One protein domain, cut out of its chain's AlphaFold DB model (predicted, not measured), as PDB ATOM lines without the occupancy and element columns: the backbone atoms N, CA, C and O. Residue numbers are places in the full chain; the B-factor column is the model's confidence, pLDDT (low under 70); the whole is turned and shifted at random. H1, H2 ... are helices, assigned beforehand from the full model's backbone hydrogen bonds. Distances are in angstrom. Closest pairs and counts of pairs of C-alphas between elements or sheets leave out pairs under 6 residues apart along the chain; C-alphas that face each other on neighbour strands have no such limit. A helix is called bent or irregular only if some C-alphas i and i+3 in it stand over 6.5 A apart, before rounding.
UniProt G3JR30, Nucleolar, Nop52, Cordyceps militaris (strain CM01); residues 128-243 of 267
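What this domain is: This is residues 128 to 243 of the 267 residues of the protein "Nucleolar, Nop52" of Cordyceps militaris (strain CM01) (UniProt G3JR30). Four helices, H2, H3, H4 and H5, lie roughly side by side as a compact bundle, with H2 and H4 making one layer and H3 and H5 the other. H1, the longest helix, slants across one side of this bundle, over H2 and H3, and its residues 128 to 133 stick out free. The printed part has 116 residues with five named helices, in the order H1 to H5, and no named strand; the class is all helix, with 83 residues in the helices. The whole is compact, with a radius of gyration of the C-alphas of 13.6 A, and rounded, spanning 36 by 32 by 28 A.

How they stand to each other: Begin with H1, residues 128 to 150. It touches H3, residues 179 to 195, at a steep tilt of 49 degrees, the same way; look at the closest C-alphas, those of Ala 142 and Glu 192, 5.6 A apart. With residues 144 to 148 alone it touches H2, residues 153 to 164, and the two form a helical hairpin at a shallow tilt of 30 degrees; their closest C-alphas, Ala 148 and Val 156, are 6.2 A apart. From H2 go to H4, residues 202 to 221, which touches it with residues 207 to 214 alone, at a shallow tilt of 19 degrees, the same way; the closest C-alphas, Ser 153 and Trp 207, are 6.3 A apart. H4 forms a second helical hairpin with H5, residues 224 to 234, at a shallow tilt of 21 degrees; H4 touches H5 with residues 212 to 221 alone, and the closest C-alphas, Arg 219 and Arg 227, are 4.2 A apart. H5 in turn touches H3 at a shallow tilt of 2 degrees, the same way, with the C-alphas of Leu 186 and Ser 233 closest at 6.3 A. H3 and H4 are near each other, with 6 pairs of C-alphas within 10 A. H5 is apart from H1 and from H2. Each O i to N i+4 pair is within hydrogen-bond range in H2 and H5, against 18 of 19 in H1, 11 of 13 in H3 and 14 of 16 in H4.

Where its parts are: Find C-alpha 128 at (-7.302, -0.098, 33.981); from there H1 runs 35.5 A to C-alpha 150 at (-26.456, 8.603, 5.399). H4 measures 29.6 A and H3 24.6 A, the latter with a kink of 39 degrees near residue 188. H2 and H5 are shorter, and H5 ends at C-alpha 234, at (-29.323, -11.904, 16.686). Three helices are irregular: C-alphas 128 and 131 of H1 are 7.3 A apart, 187 and 190 of H3 7.7 A, and 203 and 206 of H4 7.1 A.

The domain as a whole: The two C-alphas farthest apart, Leu 128 and Glu 202, are 41.1 A from each other. The printed part has no cut. The long link, residues 165 to 178, joins H2 to H3; the links H1 to H2 and H4 to H5 are tight, and H3 to H4 is short. The mean pLDDT of the printed part is 88.9; look for values under 70 at residue 128, residues 171 to 174 and residue 243.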
ATOM      1  N   LEU A 128      -6.974  -1.460  33.514       57.34
ATOM      2  CA  LEU A 128      -7.302  -0.098  33.981       57.34
ATOM      3  C   LEU A 128      -7.594   0.921  32.858       57.34
ATOM      4  O   LEU A 128      -8.005   2.056  33.122       57.34
ATOM      5  N   ARG A 129      -7.313   0.569  31.601       70.94
ATOM      6  CA  ARG A 129      -7.533   1.410  30.415       70.94
ATOM      7  C   ARG A 129      -8.575   0.823  29.468       70.94
ATOM      8  O   ARG A 129      -8.938   1.512  28.513       70.94
ATOM      9  N   LEU A 130      -9.060  -0.389  29.745       78.38
ATOM     10  CA  LEU A 130      -9.981  -1.119  28.882       78.38
ATOM     11  C   LEU A 130     -11.309  -0.371  28.733       78.38
ATOM     12  O   LEU A 130     -11.713  -0.114  27.606       78.38
ATOM     13  N   ASP A 131     -11.899   0.123  29.825       81.62
ATOM     14  CA  ASP A 131     -13.182   0.850  29.795       81.62
ATOM     15  C   ASP A 131     -13.181   2.018  28.802       81.62
ATOM     16  O   ASP A 131     -14.097   2.207  28.004       81.62
ATOM     17  N   LYS A 132     -12.107   2.814  28.813       85.06
ATOM     18  CA  LYS A 132     -11.976   3.971  27.915       85.06
ATOM     19  C   LYS A 132     -11.810   3.541  26.466       85.06
ATOM     20  O   LYS A 132     -12.244   4.264  25.572       85.06
ATOM     21  N   PHE A 133     -11.165   2.405  26.241       83.25
ATOM     22  CA  PHE A 133     -10.994   1.853  24.912       83.25
ATOM     23  C   PHE A 133     -12.299   1.231  24.392       83.25
ATOM     24  O   PHE A 133     -12.682   1.521  23.265       83.25
ATOM     25  N   LEU A 134     -13.045   0.484  25.208       88.31
ATOM     26  CA  LEU A 134     -14.365  -0.042  24.834       88.31
ATOM     27  C   LEU A 134     -15.354   1.089  24.511       88.31
ATOM     28  O   LEU A 134     -16.109   1.008  23.543       88.31
ATOM     29  N   LEU A 135     -15.284   2.203  25.251       89.19
ATOM     30  CA  LEU A 135     -16.028   3.423  24.922       89.19
ATOM     31  C   LEU A 135     -15.599   4.048  23.587       89.19
ATOM     32  O   LEU A 135     -16.437   4.618  22.889       89.19
ATOM     33  N   LEU A 136     -14.315   3.973  23.226       89.38
ATOM     34  CA  LEU A 136     -13.843   4.418  21.913       89.38
ATOM     35  C   LEU A 136     -14.419   3.528  20.808       89.38
ATOM     36  O   LEU A 136     -14.970   4.064  19.852       89.38
ATOM     37  N   VAL A 137     -14.354   2.203  20.964       90.62
ATOM     38  CA  VAL A 137     -14.925   1.244  20.003       90.62
ATOM     39  C   VAL A 137     -16.411   1.517  19.803       90.62
ATOM     40  O   VAL A 137     -16.857   1.636  18.667       90.62
ATOM     41  N   ARG A 138     -17.155   1.749  20.892       94.88
ATOM     42  CA  ARG A 138     -18.579   2.104  20.831       94.88
ATOM     43  C   ARG A 138     -18.843   3.369  20.012       94.88
ATOM     44  O   ARG A 138     -19.749   3.398  19.189       94.88
ATOM     45  N   ARG A 139     -18.018   4.408  20.172       94.06
ATOM     46  CA  ARG A 139     -18.145   5.659  19.398       94.06
ATOM     47  C   ARG A 139     -17.775   5.501  17.928       94.06
ATOM     48  O   ARG A 139     -18.422   6.121  17.086       94.06
ATOM     49  N   VAL A 140     -16.742   4.713  17.634       91.75
ATOM     50  CA  VAL A 140     -16.332   4.404  16.258       91.75
ATOM     51  C   VAL A 140     -17.433   3.612  15.563       91.75
ATOM     52  O   VAL A 140     -17.845   3.990  14.471       91.75
ATOM     53  N   TRP A 141     -17.984   2.597  16.231       94.69
ATOM     54  CA  TRP A 141     -19.112   1.828  15.717       94.69
ATOM     55  C   TRP A 141     -20.330   2.717  15.438       94.69
ATOM     56  O   TRP A 141     -20.853   2.716  14.328       94.69
ATOM     57  N   ALA A 142     -20.707   3.587  16.380       94.38
ATOM     58  CA  ALA A 142     -21.781   4.559  16.168       94.38
ATOM     59  C   ALA A 142     -21.524   5.485  14.961       94.38
ATOM     60  O   ALA A 142     -22.449   5.875  14.254       94.38
ATOM     61  N   ALA A 143     -20.266   5.859  14.704       93.69
ATOM     62  CA  ALA A 143     -19.909   6.643  13.524       93.69
ATOM     63  C   ALA A 143     -20.065   5.844  12.222       93.69
ATOM     64  O   ALA A 143     -20.595   6.387  11.256       93.69
ATOM     65  N   MET A 144     -19.672   4.567  12.212       93.31
ATOM     66  CA  MET A 144     -19.890   3.663  11.077       93.31
ATOM     67  C   MET A 144     -21.384   3.493  10.786       93.31
ATOM     68  O   MET A 144     -21.804   3.611   9.639       93.31
ATOM     69  N   VAL A 145     -22.198   3.307  11.827       94.81
ATOM     70  CA  VAL A 145     -23.662   3.219  11.731       94.81
ATOM     71  C   VAL A 145     -24.252   4.494  11.115       94.81
ATOM     72  O   VAL A 145     -25.002   4.424  10.142       94.81
ATOM     73  N   ARG A 146     -23.869   5.679  11.615       94.12
ATOM     74  CA  ARG A 146     -24.315   6.963  11.039       94.12
ATOM     75  C   ARG A 146     -23.907   7.131   9.580       94.12
ATOM     76  O   ARG A 146     -24.667   7.712   8.810       94.12
ATOM     77  N   TYR A 147     -22.716   6.670   9.216       92.12
ATOM     78  CA  TYR A 147     -22.239   6.724   7.839       92.12
ATOM     79  C   TYR A 147     -23.059   5.826   6.924       92.12
ATOM     80  O   TYR A 147     -23.566   6.305   5.914       92.12
ATOM     81  N   ALA A 148     -23.273   4.568   7.313       91.38
ATOM     82  CA  ALA A 148     -24.103   3.636   6.559       91.38
ATOM     83  C   ALA A 148     -25.534   4.160   6.354       91.38
ATOM     84  O   ALA A 148     -26.077   4.035   5.262       91.38
ATOM     85  N   ALA A 149     -26.120   4.804   7.370       90.25
ATOM     86  CA  ALA A 149     -27.471   5.370   7.297       90.25
ATOM     87  C   ALA A 149     -27.598   6.618   6.392       90.25
ATOM     88  O   ALA A 149     -28.704   6.979   5.969       90.25
ATOM     89  N   ARG A 150     -26.488   7.330   6.147       88.81
ATOM     90  CA  ARG A 150     -26.456   8.603   5.399       88.81
ATOM     91  C   ARG A 150     -25.879   8.479   3.994       88.81
ATOM     92  O   ARG A 150     -26.282   9.248   3.126       88.81
ATOM     93  N   ALA A 151     -24.919   7.584   3.810       88.81
ATOM     94  CA  ALA A 151     -24.107   7.465   2.612       88.81
ATOM     95  C   ALA A 151     -24.135   6.018   2.102       88.81
ATOM     96  O   ALA A 151     -25.147   5.585   1.552       88.81
ATOM     97  N   GLU A 152     -23.043   5.271   2.279       84.25
ATOM     98  CA  GLU A 152     -22.852   3.958   1.664       84.25
ATOM     99  C   GLU A 152     -22.777   2.844   2.713       84.25
ATOM    100  O   GLU A 152     -21.723   2.561   3.289       84.25
ATOM    101  N   SER A 153     -23.901   2.156   2.924       89.44
ATOM    102  CA  SER A 153     -23.977   0.972   3.791       89.44
ATOM    103  C   SER A 153     -23.078  -0.174   3.316       89.44
ATOM    104  O   SER A 153     -22.484  -0.867   4.140       89.44
ATOM    105  N   ALA A 154     -22.909  -0.331   1.999       88.94
ATOM    106  CA  ALA A 154     -22.080  -1.376   1.396       88.94
ATOM    107  C   ALA A 154     -20.612  -1.312   1.848       88.94
ATOM    108  O   ALA A 154     -19.998  -2.347   2.100       88.94
ATOM    109  N   VAL A 155     -20.057  -0.105   2.015       88.75
ATOM    110  CA  VAL A 155     -18.679   0.084   2.500       88.75
ATOM    111  C   VAL A 155     -18.547  -0.408   3.939       88.75
ATOM    112  O   VAL A 155     -17.590  -1.102   4.275       88.75
ATOM    113  N   VAL A 156     -19.525  -0.097   4.790       90.00
ATOM    114  CA  VAL A 156     -19.519  -0.537   6.192       90.00
ATOM    115  C   VAL A 156     -19.655  -2.052   6.284       90.00
ATOM    116  O   VAL A 156     -18.915  -2.678   7.034       90.00
ATOM    117  N   LEU A 157     -20.533  -2.656   5.481       91.38
ATOM    118  CA  LEU A 157     -20.683  -4.110   5.412       91.38
ATOM    119  C   LEU A 157     -19.405  -4.805   4.926       91.38
ATOM    120  O   LEU A 157     -19.026  -5.836   5.482       91.38
ATOM    121  N   ALA A 158     -18.708  -4.232   3.940       88.69
ATOM    122  CA  ALA A 158     -17.417  -4.739   3.480       88.69
ATOM    123  C   ALA A 158     -16.368  -4.697   4.600       88.69
ATOM    124  O   ALA A 158     -15.723  -5.709   4.870       88.69
ATOM    125  N   VAL A 159     -16.271  -3.575   5.325       88.50
ATOM    126  CA  VAL A 159     -15.383  -3.457   6.492       88.50
ATOM    127  C   VAL A 159     -15.747  -4.478   7.570       88.50
ATOM    128  O   VAL A 159     -14.859  -5.118   8.132       88.50
ATOM    129  N   CYS A 160     -17.039  -4.673   7.848       90.06
ATOM    130  CA  CYS A 160     -17.488  -5.651   8.833       90.06
ATOM    131  C   CYS A 160     -17.085  -7.078   8.445       90.06
ATOM    132  O   CYS A 160     -16.553  -7.813   9.278       90.06
ATOM    133  N   ARG A 161     -17.286  -7.448   7.176       89.62
ATOM    134  CA  ARG A 161     -16.913  -8.761   6.642       89.62
ATOM    135  C   ARG A 161     -15.401  -8.988   6.677       89.62
ATOM    136  O   ARG A 161     -14.974 -10.072   7.053       89.62
ATOM    137  N   GLU A 162     -14.608  -7.997   6.286       86.00
ATOM    138  CA  GLU A 162     -13.161  -8.153   6.099       86.00
ATOM    139  C   GLU A 162     -12.356  -7.985   7.396       86.00
ATOM    140  O   GLU A 162     -11.362  -8.683   7.596       86.00
ATOM    141  N   TYR A 163     -12.783  -7.085   8.288       82.81
ATOM    142  CA  TYR A 163     -11.981  -6.679   9.447       82.81
ATOM    143  C   TYR A 163     -12.647  -6.907  10.797       82.81
ATOM    144  O   TYR A 163     -11.929  -7.003  11.784       82.81
ATOM    145  N   VAL A 164     -13.980  -6.923  10.895       85.44
ATOM    146  CA  VAL A 164     -14.657  -6.945  12.208       85.44
ATOM    147  C   VAL A 164     -15.034  -8.361  12.632       85.44
ATOM    148  O   VAL A 164     -14.898  -8.728  13.801       85.44
ATOM    149  N   PHE A 165     -15.500  -9.162  11.681       86.81
ATOM    150  CA  PHE A 165     -16.010 -10.502  11.930       86.81
ATOM    151  C   PHE A 165     -15.007 -11.579  11.516       86.81
ATOM    152  O   PHE A 165     -13.894 -11.602  12.041       86.81
ATOM    153  N   ASP A 166     -15.390 -12.515  10.653       77.69
ATOM    154  CA  ASP A 166     -14.571 -13.684  10.300       77.69
ATOM    155  C   ASP A 166     -13.614 -13.444   9.125       77.69
ATOM    156  O   ASP A 166     -13.121 -14.388   8.518       77.69
ATOM    157  N   GLY A 167     -13.330 -12.184   8.802       77.81
ATOM    158  CA  GLY A 167     -12.317 -11.841   7.814       77.81
ATOM    159  C   GLY A 167     -10.892 -11.942   8.362       77.81
ATOM    160  O   GLY A 167     -10.639 -11.778   9.559       77.81
ATOM    161  N   ASP A 168      -9.940 -12.146   7.453       76.81
ATOM    162  CA  ASP A 168      -8.512 -12.279   7.771       76.81
ATOM    163  C   ASP A 168      -7.836 -10.948   8.171       76.81
ATOM    164  O   ASP A 168      -6.624 -10.892   8.398       76.81
ATOM    165  N   GLY A 169      -8.603  -9.858   8.281       70.75
ATOM    166  CA  GLY A 169      -8.080  -8.527   8.585       70.75
ATOM    167  C   GLY A 169      -7.482  -7.804   7.384       70.75
ATOM    168  O   GLY A 169      -6.664  -6.896   7.579       70.75
ATOM    169  N   GLY A 170      -7.892  -8.225   6.186       70.56
ATOM    170  CA  GLY A 170      -7.641  -7.576   4.906       70.56
ATOM    171  C   GLY A 170      -6.181  -7.443   4.476       70.56
ATOM    172  O   GLY A 170      -5.236  -7.715   5.219       70.56
ATOM    173  N   ASP A 171      -5.986  -6.924   3.265       68.19
ATOM    174  CA  ASP A 171      -4.648  -6.683   2.701       68.19
ATOM    175  C   ASP A 171      -3.919  -5.505   3.378       68.19
ATOM    176  O   ASP A 171      -2.715  -5.306   3.203       68.19
ATOM    177  N   ALA A 172      -4.632  -4.722   4.195       65.12
ATOM    178  CA  ALA A 172      -4.088  -3.587   4.937       65.12
ATOM    179  C   ALA A 172      -3.140  -3.990   6.086       65.12
ATOM    180  O   ALA A 172      -2.569  -3.118   6.750       65.12
ATOM    181  N   GLY A 173      -2.967  -5.292   6.346       60.72
ATOM    182  CA  GLY A 173      -2.048  -5.803   7.364       60.72
ATOM    183  C   GLY A 173      -2.491  -5.498   8.797       60.72
ATOM    184  O   GLY A 173      -1.654  -5.437   9.701       60.72
ATOM    185  N   LEU A 174      -3.794  -5.276   9.007       66.38
ATOM    186  CA  LEU A 174      -4.379  -5.064  10.335       66.38
ATOM    187  C   LEU A 174      -4.539  -6.383  11.100       66.38
ATOM    188  O   LEU A 174      -4.480  -6.375  12.332       66.38
ATOM    189  N   GLY A 175      -4.645  -7.498  10.370       74.38
ATOM    190  CA  GLY A 175      -4.783  -8.838  10.923       74.38
ATOM    191  C   GLY A 175      -6.154  -9.083  11.548       74.38
ATOM    192  O   GLY A 175      -6.978  -8.175  11.676       74.38
ATOM    193  N   VAL A 176      -6.394 -10.337  11.927       82.62
ATOM    194  CA  VAL A 176      -7.670 -10.778  12.499       82.62
ATOM    195  C   VAL A 176      -8.001  -9.969  13.753       82.62
ATOM    196  O   VAL A 176      -7.160  -9.810  14.647       82.62
ATOM    197  N   LEU A 177      -9.243  -9.481  13.836       82.94
ATOM    198  CA  LEU A 177      -9.706  -8.749  15.007       82.94
ATOM    199  C   LEU A 177      -9.590  -9.633  16.256       82.94
ATOM    200  O   LEU A 177     -10.099 -10.758  16.271       82.94
ATOM    201  N   PRO A 178      -8.970  -9.135  17.337       87.50
ATOM    202  CA  PRO A 178      -8.900  -9.878  18.580       87.50
ATOM    203  C   PRO A 178     -10.282 -10.293  19.093       87.50
ATOM    204  O   PRO A 178     -11.227  -9.503  19.070       87.50
ATOM    205  N   LEU A 179     -10.377 -11.507  19.642       88.50
ATOM    206  CA  LEU A 179     -11.644 -12.109  20.073       88.50
ATOM    207  C   LEU A 179     -12.477 -11.192  20.983       88.50
ATOM    208  O   LEU A 179     -13.662 -11.001  20.742       88.50
ATOM    209  N   GLY A 180     -11.858 -10.573  21.993       89.19
ATOM    210  CA  GLY A 180     -12.578  -9.685  22.915       89.19
ATOM    211  C   GLY A 180     -13.167  -8.436  22.248       89.19
ATOM    212  O   GLY A 180     -14.197  -7.944  22.693       89.19
ATOM    213  N   LEU A 181     -12.562  -7.948  21.157       88.88
ATOM    214  CA  LEU A 181     -13.130  -6.853  20.367       88.88
ATOM    215  C   LEU A 181     -14.321  -7.315  19.537       88.88
ATOM    216  O   LEU A 181     -15.319  -6.603  19.479       88.88
ATOM    217  N   LYS A 182     -14.230  -8.506  18.936       91.19
ATOM    218  CA  LYS A 182     -15.338  -9.117  18.191       91.19
ATOM    219  C   LYS A 182     -16.564  -9.298  19.091       91.19
ATOM    220  O   LYS A 182     -17.651  -8.868  18.727       91.19
ATOM    221  N   LEU A 183     -16.366  -9.856  20.288       93.44
ATOM    222  CA  LEU A 183     -17.435 -10.031  21.278       93.44
ATOM    223  C   LEU A 183     -18.035  -8.689  21.712       93.44
ATOM    224  O   LEU A 183     -19.250  -8.544  21.711       93.44
ATOM    225  N   HIS A 184     -17.200  -7.682  21.984       94.31
ATOM    226  CA  HIS A 184     -17.694  -6.350  22.341       94.31
ATOM    227  C   HIS A 184     -18.502  -5.697  21.216       94.31
ATOM    228  O   HIS A 184     -19.464  -4.994  21.493       94.31
ATOM    229  N   VAL A 185     -18.140  -5.907  19.945       95.00
ATOM    230  CA  VAL A 185     -18.953  -5.420  18.817       95.00
ATOM    231  C   VAL A 185     -20.315  -6.117  18.787       95.00
ATOM    232  O   VAL A 185     -21.326  -5.437  18.616       95.00
ATOM    233  N   LEU A 186     -20.359  -7.435  19.012       95.94
ATOM    234  CA  LEU A 186     -21.616  -8.181  19.130       95.94
ATOM    235  C   LEU A 186     -22.478  -7.706  20.317       95.94
ATOM    236  O   LEU A 186     -23.698  -7.743  20.222       95.94
ATOM    237  N   ASP A 187     -21.871  -7.183  21.384       96.00
ATOM    238  CA  ASP A 187     -22.611  -6.615  22.525       96.00
ATOM    239  C   ASP A 187     -23.294  -5.279  22.209       96.00
ATOM    240  O   ASP A 187     -24.290  -4.927  22.834       96.00
ATOM    241  N   ILE A 188     -22.746  -4.488  21.280       96.31
ATOM    242  CA  ILE A 188     -23.169  -3.092  21.080       96.31
ATOM    243  C   ILE A 188     -23.845  -2.826  19.737       96.31
ATOM    244  O   ILE A 188     -24.319  -1.709  19.518       96.31
ATOM    245  N   TRP A 189     -23.833  -3.772  18.794       96.69
ATOM    246  CA  TRP A 189     -24.237  -3.445  17.427       96.69
ATOM    247  C   TRP A 189     -25.718  -3.072  17.327       96.69
ATOM    248  O   TRP A 189     -26.026  -2.057  16.701       96.69
ATOM    249  N   VAL A 190     -26.604  -3.818  17.999       96.94
ATOM    250  CA  VAL A 190     -28.045  -3.517  18.054       96.94
ATOM    251  C   VAL A 190     -28.301  -2.207  18.800       96.94
ATOM    252  O   VAL A 190     -29.023  -1.347  18.297       96.94
ATOM    253  N   ASP A 191     -27.636  -2.010  19.942       96.81
ATOM    254  CA  ASP A 191     -27.705  -0.781  20.740       96.81
ATOM    255  C   ASP A 191     -27.422   0.473  19.909       96.81
ATOM    256  O   ASP A 191     -28.132   1.474  20.003       96.81
ATOM    257  N   GLU A 192     -26.358   0.452  19.105       96.94
ATOM    258  CA  GLU A 192     -25.998   1.618  18.304       96.94
ATOM    259  C   GLU A 192     -26.887   1.774  17.063       96.94
ATOM    260  O   GLU A 192     -27.151   2.908  16.666       96.94
ATOM    261  N   LEU A 193     -27.410   0.687  16.481       96.00
ATOM    262  CA  LEU A 193     -28.425   0.783  15.423       96.00
ATOM    263  C   LEU A 193     -29.703   1.458  15.938       96.00
ATOM    264  O   LEU A 193     -30.246   2.342  15.272       96.00
ATOM    265  N   GLU A 194     -30.170   1.077  17.127       96.06
ATOM    266  CA  GLU A 194     -31.328   1.698  17.772       96.06
ATOM    267  C   GLU A 194     -31.051   3.167  18.107       96.06
ATOM    268  O   GLU A 194     -31.816   4.059  17.735       96.06
ATOM    269  N   ARG A 195     -29.918   3.436  18.765       95.44
ATOM    270  CA  ARG A 195     -29.536   4.777  19.220       95.44
ATOM    271  C   ARG A 195     -29.408   5.784  18.079       95.44
ATOM    272  O   ARG A 195     -29.741   6.954  18.264       95.44
ATOM    273  N   GLU A 196     -28.906   5.357  16.925       94.25
ATOM    274  CA  GLU A 196     -28.780   6.216  15.745       94.25
ATOM    275  C   GLU A 196     -30.070   6.244  14.895       94.25
ATOM    276  O   GLU A 196     -30.089   6.858  13.829       94.25
ATOM    277  N   GLY A 197     -31.160   5.623  15.368       92.00
ATOM    278  CA  GLY A 197     -32.482   5.643  14.735       92.00
ATOM    279  C   GLY A 197     -32.595   4.767  13.489       92.00
ATOM    280  O   GLY A 197     -33.578   4.859  12.757       92.00
ATOM    281  N   VAL A 198     -31.610   3.903  13.238       93.06
ATOM    282  CA  VAL A 198     -31.529   3.097  12.018       93.06
ATOM    283  C   VAL A 198     -32.665   2.088  11.941       93.06
ATOM    284  O   VAL A 198     -33.252   1.925  10.873       93.06
ATOM    285  N   LEU A 199     -32.997   1.452  13.069       91.50
ATOM    286  CA  LEU A 199     -34.045   0.428  13.143       91.50
ATOM    287  C   LEU A 199     -35.447   0.981  12.834       91.50
ATOM    288  O   LEU A 199     -36.306   0.240  12.364       91.50
ATOM    289  N   ALA A 200     -35.674   2.279  13.057       89.19
ATOM    290  CA  ALA A 200     -36.963   2.927  12.816       89.19
ATOM    291  C   ALA A 200     -37.183   3.329  11.343       89.19
ATOM    292  O   ALA A 200     -38.315   3.582  10.928       89.19
ATOM    293  N   GLU A 201     -36.119   3.422  10.543       90.06
ATOM    294  CA  GLU A 201     -36.182   3.921   9.170       90.06
ATOM    295  C   GLU A 201     -36.289   2.772   8.150       90.06
ATOM    296  O   GLU A 201     -35.351   2.000   7.955       90.06
ATOM    297  N   GLU A 202     -37.396   2.715   7.400       88.12
ATOM    298  CA  GLU A 202     -37.642   1.684   6.370       88.12
ATOM    299  C   GLU A 202     -36.514   1.555   5.337       88.12
ATOM    300  O   GLU A 202     -36.137   0.446   4.954       88.12
ATOM    301  N   LYS A 203     -35.927   2.682   4.913       89.62
ATOM    302  CA  LYS A 203     -34.824   2.703   3.936       89.62
ATOM    303  C   LYS A 203     -33.586   1.925   4.403       89.62
ATOM    304  O   LYS A 203     -32.814   1.471   3.564       89.62
ATOM    305  N   ASN A 204     -33.407   1.746   5.713       91.25
ATOM    306  CA  ASN A 204     -32.241   1.077   6.279       91.25
ATOM    307  C   ASN A 204     -32.476  -0.422   6.511       91.25
ATOM    308  O   ASN A 204     -31.526  -1.136   6.820       91.25
ATOM    309  N   LYS A 205     -33.705  -0.934   6.335       91.00
ATOM    310  CA  LYS A 205     -34.020  -2.349   6.598       91.00
ATOM    311  C   LYS A 205     -33.178  -3.325   5.786       91.00
ATOM    312  O   LYS A 205     -32.822  -4.375   6.309       91.00
ATOM    313  N   ALA A 206     -32.864  -2.992   4.532       92.25
ATOM    314  CA  ALA A 206     -31.997  -3.820   3.694       92.25
ATOM    315  C   ALA A 206     -30.606  -3.965   4.326       92.25
ATOM    316  O   ALA A 206     -30.151  -5.077   4.563       92.25
ATOM    317  N   TRP A 207     -29.999  -2.844   4.722       92.69
ATOM    318  CA  TRP A 207     -28.714  -2.843   5.412       92.69
ATOM    319  C   TRP A 207     -28.767  -3.584   6.756       92.69
ATOM    320  O   TRP A 207     -27.878  -4.382   7.039       92.69
ATOM    321  N   VAL A 208     -29.806  -3.372   7.570       95.31
ATOM    322  CA  VAL A 208     -29.964  -4.078   8.855       95.31
ATOM    323  C   VAL A 208     -30.071  -5.591   8.642       95.31
ATOM    324  O   VAL A 208     -29.478  -6.346   9.406       95.31
ATOM    325  N   ARG A 209     -30.766  -6.044   7.589       95.44
ATOM    326  CA  ARG A 209     -30.819  -7.468   7.220       95.44
ATOM    327  C   ARG A 209     -29.468  -8.004   6.772       95.44
ATOM    328  O   ARG A 209     -29.043  -9.017   7.302       95.44
ATOM    329  N   GLU A 210     -28.763  -7.304   5.889       94.69
ATOM    330  CA  GLU A 210     -27.423  -7.724   5.447       94.69
ATOM    331  C   GLU A 210     -26.423  -7.782   6.611       94.69
ATOM    332  O   GLU A 210     -25.574  -8.669   6.675       94.69
ATOM    333  N   MET A 211     -26.533  -6.854   7.563       95.12
ATOM    334  CA  MET A 211     -25.760  -6.890   8.802       95.12
ATOM    335  C   MET A 211     -26.138  -8.107   9.660       95.12
ATOM    336  O   MET A 211     -25.253  -8.789  10.175       95.12
ATOM    337  N   GLY A 212     -27.435  -8.404   9.773       95.12
ATOM    338  CA  GLY A 212     -27.953  -9.610  10.415       95.12
ATOM    339  C   GLY A 212     -27.415 -10.892   9.784       95.12
ATOM    340  O   GLY A 212     -26.990 -11.779  10.513       95.12
ATOM    341  N   ASP A 213     -27.327 -10.964   8.456       95.25
ATOM    342  CA  ASP A 213     -26.778 -12.123   7.740       95.25
ATOM    343  C   ASP A 213     -25.299 -12.373   8.086       95.25
ATOM    344  O   ASP A 213     -24.857 -13.523   8.166       95.25
ATOM    345  N   LEU A 214     -24.517 -11.312   8.333       94.44
ATOM    346  CA  LEU A 214     -23.138 -11.448   8.815       94.44
ATOM    347  C   LEU A 214     -23.092 -12.035  10.232       94.44
ATOM    348  O   LEU A 214     -22.244 -12.881  10.511       94.44
ATOM    349  N   VAL A 215     -24.000 -11.611  11.114       94.88
ATOM    350  CA  VAL A 215     -24.098 -12.140  12.484       94.88
ATOM    351  C   VAL A 215     -24.624 -13.581  12.483       94.88
ATOM    352  O   VAL A 215     -24.109 -14.427  13.209       94.88
ATOM    353  N   GLU A 216     -25.567 -13.911  11.606       94.50
ATOM    354  CA  GLU A 216     -26.061 -15.276  11.409       94.50
ATOM    355  C   GLU A 216     -24.949 -16.217  10.927       94.50
ATOM    356  O   GLU A 216     -24.840 -17.357  11.384       94.50
ATOM    357  N   ALA A 217     -24.069 -15.742  10.041       93.19
ATOM    358  CA  ALA A 217     -22.899 -16.509   9.625       93.19
ATOM    359  C   ALA A 217     -21.967 -16.818  10.812       93.19
ATOM    360  O   ALA A 217     -21.463 -17.939  10.914       93.19
ATOM    361  N   LEU A 218     -21.793 -15.873  11.746       91.62
ATOM    362  CA  LEU A 218     -21.028 -16.097  12.980       91.62
ATOM    363  C   LEU A 218     -21.688 -17.123  13.893       91.62
ATOM    364  O   LEU A 218     -20.978 -17.901  14.525       91.62
ATOM    365  N   ARG A 219     -23.022 -17.161  13.943       92.38
ATOM    366  CA  ARG A 219     -23.765 -18.161  14.719       92.38
ATOM    367  C   ARG A 219     -23.492 -19.585  14.233       92.38
ATOM    368  O   ARG A 219     -23.488 -20.496  15.046       92.38
ATOM    369  N   ARG A 220     -23.217 -19.774  12.939       89.00
ATOM    370  CA  ARG A 220     -22.921 -21.090  12.339       89.00
ATOM    371  C   ARG A 220     -21.437 -21.443  12.380       89.00
ATOM    372  O   ARG A 220     -21.082 -22.574  12.695       89.00
ATOM    373  N   ASN A 221     -20.573 -20.475  12.081       86.19
ATOM    374  CA  ASN A 221     -19.165 -20.739  11.766       86.19
ATOM    375  C   ASN A 221     -18.182 -20.237  12.838       86.19
ATOM    376  O   ASN A 221     -16.996 -20.561  12.783       86.19
ATOM    377  N   GLY A 222     -18.649 -19.452  13.812       84.62
ATOM    378  CA  GLY A 222     -17.808 -18.883  14.859       84.62
ATOM    379  C   GLY A 222     -17.288 -19.919  15.863       84.62
ATOM    380  O   GLY A 222     -17.761 -21.057  15.951       84.62
ATOM    381  N   THR A 223     -16.328 -19.505  16.696       89.44
ATOM    382  CA  THR A 223     -15.943 -20.270  17.897       89.44
ATOM    383  C   THR A 223     -17.111 -20.324  18.884       89.44
ATOM    384  O   THR A 223     -17.960 -19.441  18.854       89.44
ATOM    385  N   ARG A 224     -17.158 -21.316  19.791       92.19
ATOM    386  CA  ARG A 224     -18.299 -21.520  20.714       92.19
ATOM    387  C   ARG A 224     -18.791 -20.223  21.374       92.19
ATOM    388  O   ARG A 224     -19.953 -19.873  21.235       92.19
ATOM    389  N   VAL A 225     -17.875 -19.461  21.974       93.50
ATOM    390  CA  VAL A 225     -18.186 -18.185  22.650       93.50
ATOM    391  C   VAL A 225     -18.713 -17.118  21.677       93.50
ATOM    392  O   VAL A 225     -19.572 -16.319  22.032       93.50
ATOM    393  N   VAL A 226     -18.209 -17.088  20.439       92.81
ATOM    394  CA  VAL A 226     -18.710 -16.173  19.399       92.81
ATOM    395  C   VAL A 226     -20.092 -16.603  18.924       92.81
ATOM    396  O   VAL A 226     -20.924 -15.731  18.710       92.81
ATOM    397  N   ARG A 227     -20.364 -17.909  18.792       94.81
ATOM    398  CA  ARG A 227     -21.688 -18.421  18.406       94.81
ATOM    399  C   ARG A 227     -22.742 -18.092  19.450       94.81
ATOM    400  O   ARG A 227     -23.793 -17.578  19.085       94.81
ATOM    401  N   GLU A 228     -22.440 -18.337  20.725       95.19
ATOM    402  CA  GLU A 228     -23.311 -17.991  21.856       95.19
ATOM    403  C   GLU A 228     -23.648 -16.497  21.830       95.19
ATOM    404  O   GLU A 228     -24.818 -16.124  21.787       95.19
ATOM    405  N   ARG A 229     -22.630 -15.632  21.730       94.25
ATOM    406  CA  ARG A 229     -22.856 -14.184  21.712       94.25
ATOM    407  C   ARG A 229     -23.561 -13.696  20.443       94.25
ATOM    408  O   ARG A 229     -24.384 -12.786  20.500       94.25
ATOM    409  N   ALA A 230     -23.251 -14.287  19.291       95.06
ATOM    410  CA  ALA A 230     -23.932 -13.977  18.041       95.06
ATOM    411  C   ALA A 230     -25.416 -14.355  18.125       95.06
ATOM    412  O   ALA A 230     -26.245 -13.537  17.739       95.06
ATOM    413  N   LYS A 231     -25.743 -15.525  18.696       94.94
ATOM    414  CA  LYS A 231     -27.118 -15.977  18.952       94.94
ATOM    415  C   LYS A 231     -27.874 -14.985  19.838       94.94
ATOM    416  O   LYS A 231     -28.889 -14.464  19.391       94.94
ATOM    417  N   GLU A 232     -27.325 -14.655  21.011       95.00
ATOM    418  CA  GLU A 232     -27.908 -13.671  21.942       95.00
ATOM    419  C   GLU A 232     -28.211 -12.337  21.244       95.00
ATOM    420  O   GLU A 232     -29.294 -11.781  21.391       95.00
ATOM    421  N   SER A 233     -27.265 -11.836  20.443       95.62
ATOM    422  CA  SER A 233     -27.420 -10.542  19.770       95.62
ATOM    423  C   SER A 233     -28.342 -10.579  18.541       95.62
ATOM    424  O   SER A 233     -28.918  -9.557  18.181       95.62
ATOM    425  N   TYR A 234     -28.477 -11.730  17.874       95.50
ATOM    426  CA  TYR A 234     -29.323 -11.904  16.686       95.50
ATOM    427  C   TYR A 234     -30.805 -12.089  17.043       95.50
ATOM    428  O   TYR A 234     -31.683 -11.764  16.241       95.50
ATOM    429  N   GLU A 235     -31.073 -12.605  18.242       94.50
ATOM    430  CA  GLU A 235     -32.410 -12.817  18.808       94.50
ATOM    431  C   GLU A 235     -32.950 -11.578  19.547       94.50
ATOM    432  O   GLU A 235     -34.035 -11.628  20.121       94.50
ATOM    433  N   ASP A 236     -32.228 -10.453  19.512       95.31
ATOM    434  CA  ASP A 236     -32.641  -9.207  20.156       95.31
ATOM    435  C   ASP A 236     -34.002  -8.719  19.627       95.31
ATOM    436  O   ASP A 236     -34.184  -8.496  18.426       95.31
ATOM    437  N   GLU A 237     -34.952  -8.510  20.543       93.62
ATOM    438  CA  GLU A 237     -36.352  -8.147  20.274       93.62
ATOM    439  C   GLU A 237     -36.513  -6.882  19.417       93.62
ATOM    440  O   GLU A 237     -37.527  -6.704  18.738       93.62
ATOM    441  N   ARG A 238     -35.512  -5.993  19.425       92.75
ATOM    442  CA  ARG A 238     -35.520  -4.741  18.654       92.75
ATOM    443  C   ARG A 238     -35.327  -4.977  17.156       92.75
ATOM    444  O   ARG A 238     -35.562  -4.066  16.357       92.75
ATOM    445  N   LEU A 239     -34.862  -6.160  16.756       93.56
ATOM    446  CA  LEU A 239     -34.534  -6.458  15.370       93.56
ATOM    447  C   LEU A 239     -35.789  -6.735  14.526       93.56
ATOM    448  O   LEU A 239     -36.746  -7.353  14.994       93.56
ATOM    449  N   PRO A 240     -35.790  -6.361  13.229       88.81
ATOM    450  CA  PRO A 240     -36.980  -6.475  12.382       88.81
ATOM    451  C   PRO A 240     -37.518  -7.899  12.177       88.81
ATOM    452  O   PRO A 240     -38.647  -8.053  11.719       88.81
ATOM    453  N   TRP A 241     -36.707  -8.929  12.433       90.38
ATOM    454  CA  TRP A 241     -37.086 -10.344  12.324       90.38
ATOM    455  C   TRP A 241     -37.381 -11.005  13.675       90.38
ATOM    456  O   TRP A 241     -37.915 -12.111  13.685       90.38
ATOM    457  N   ALA A 242     -37.052 -10.351  14.794       81.62
ATOM    458  CA  ALA A 242     -37.348 -10.860  16.133       81.62
ATOM    459  C   ALA A 242     -38.835 -10.702  16.490       81.62
ATOM    460  O   ALA A 242     -39.373 -11.466  17.287       81.62
ATOM    461  N   ALA A 243     -39.534  -9.774  15.828       60.12
ATOM    462  CA  ALA A 243     -40.986  -9.670  15.872       60.12
ATOM    463  C   ALA A 243     -41.643 -10.850  15.126       60.12
ATOM    464  O   ALA A 243     -42.156 -10.696  14.015       60.12
TER     465      ALA A 243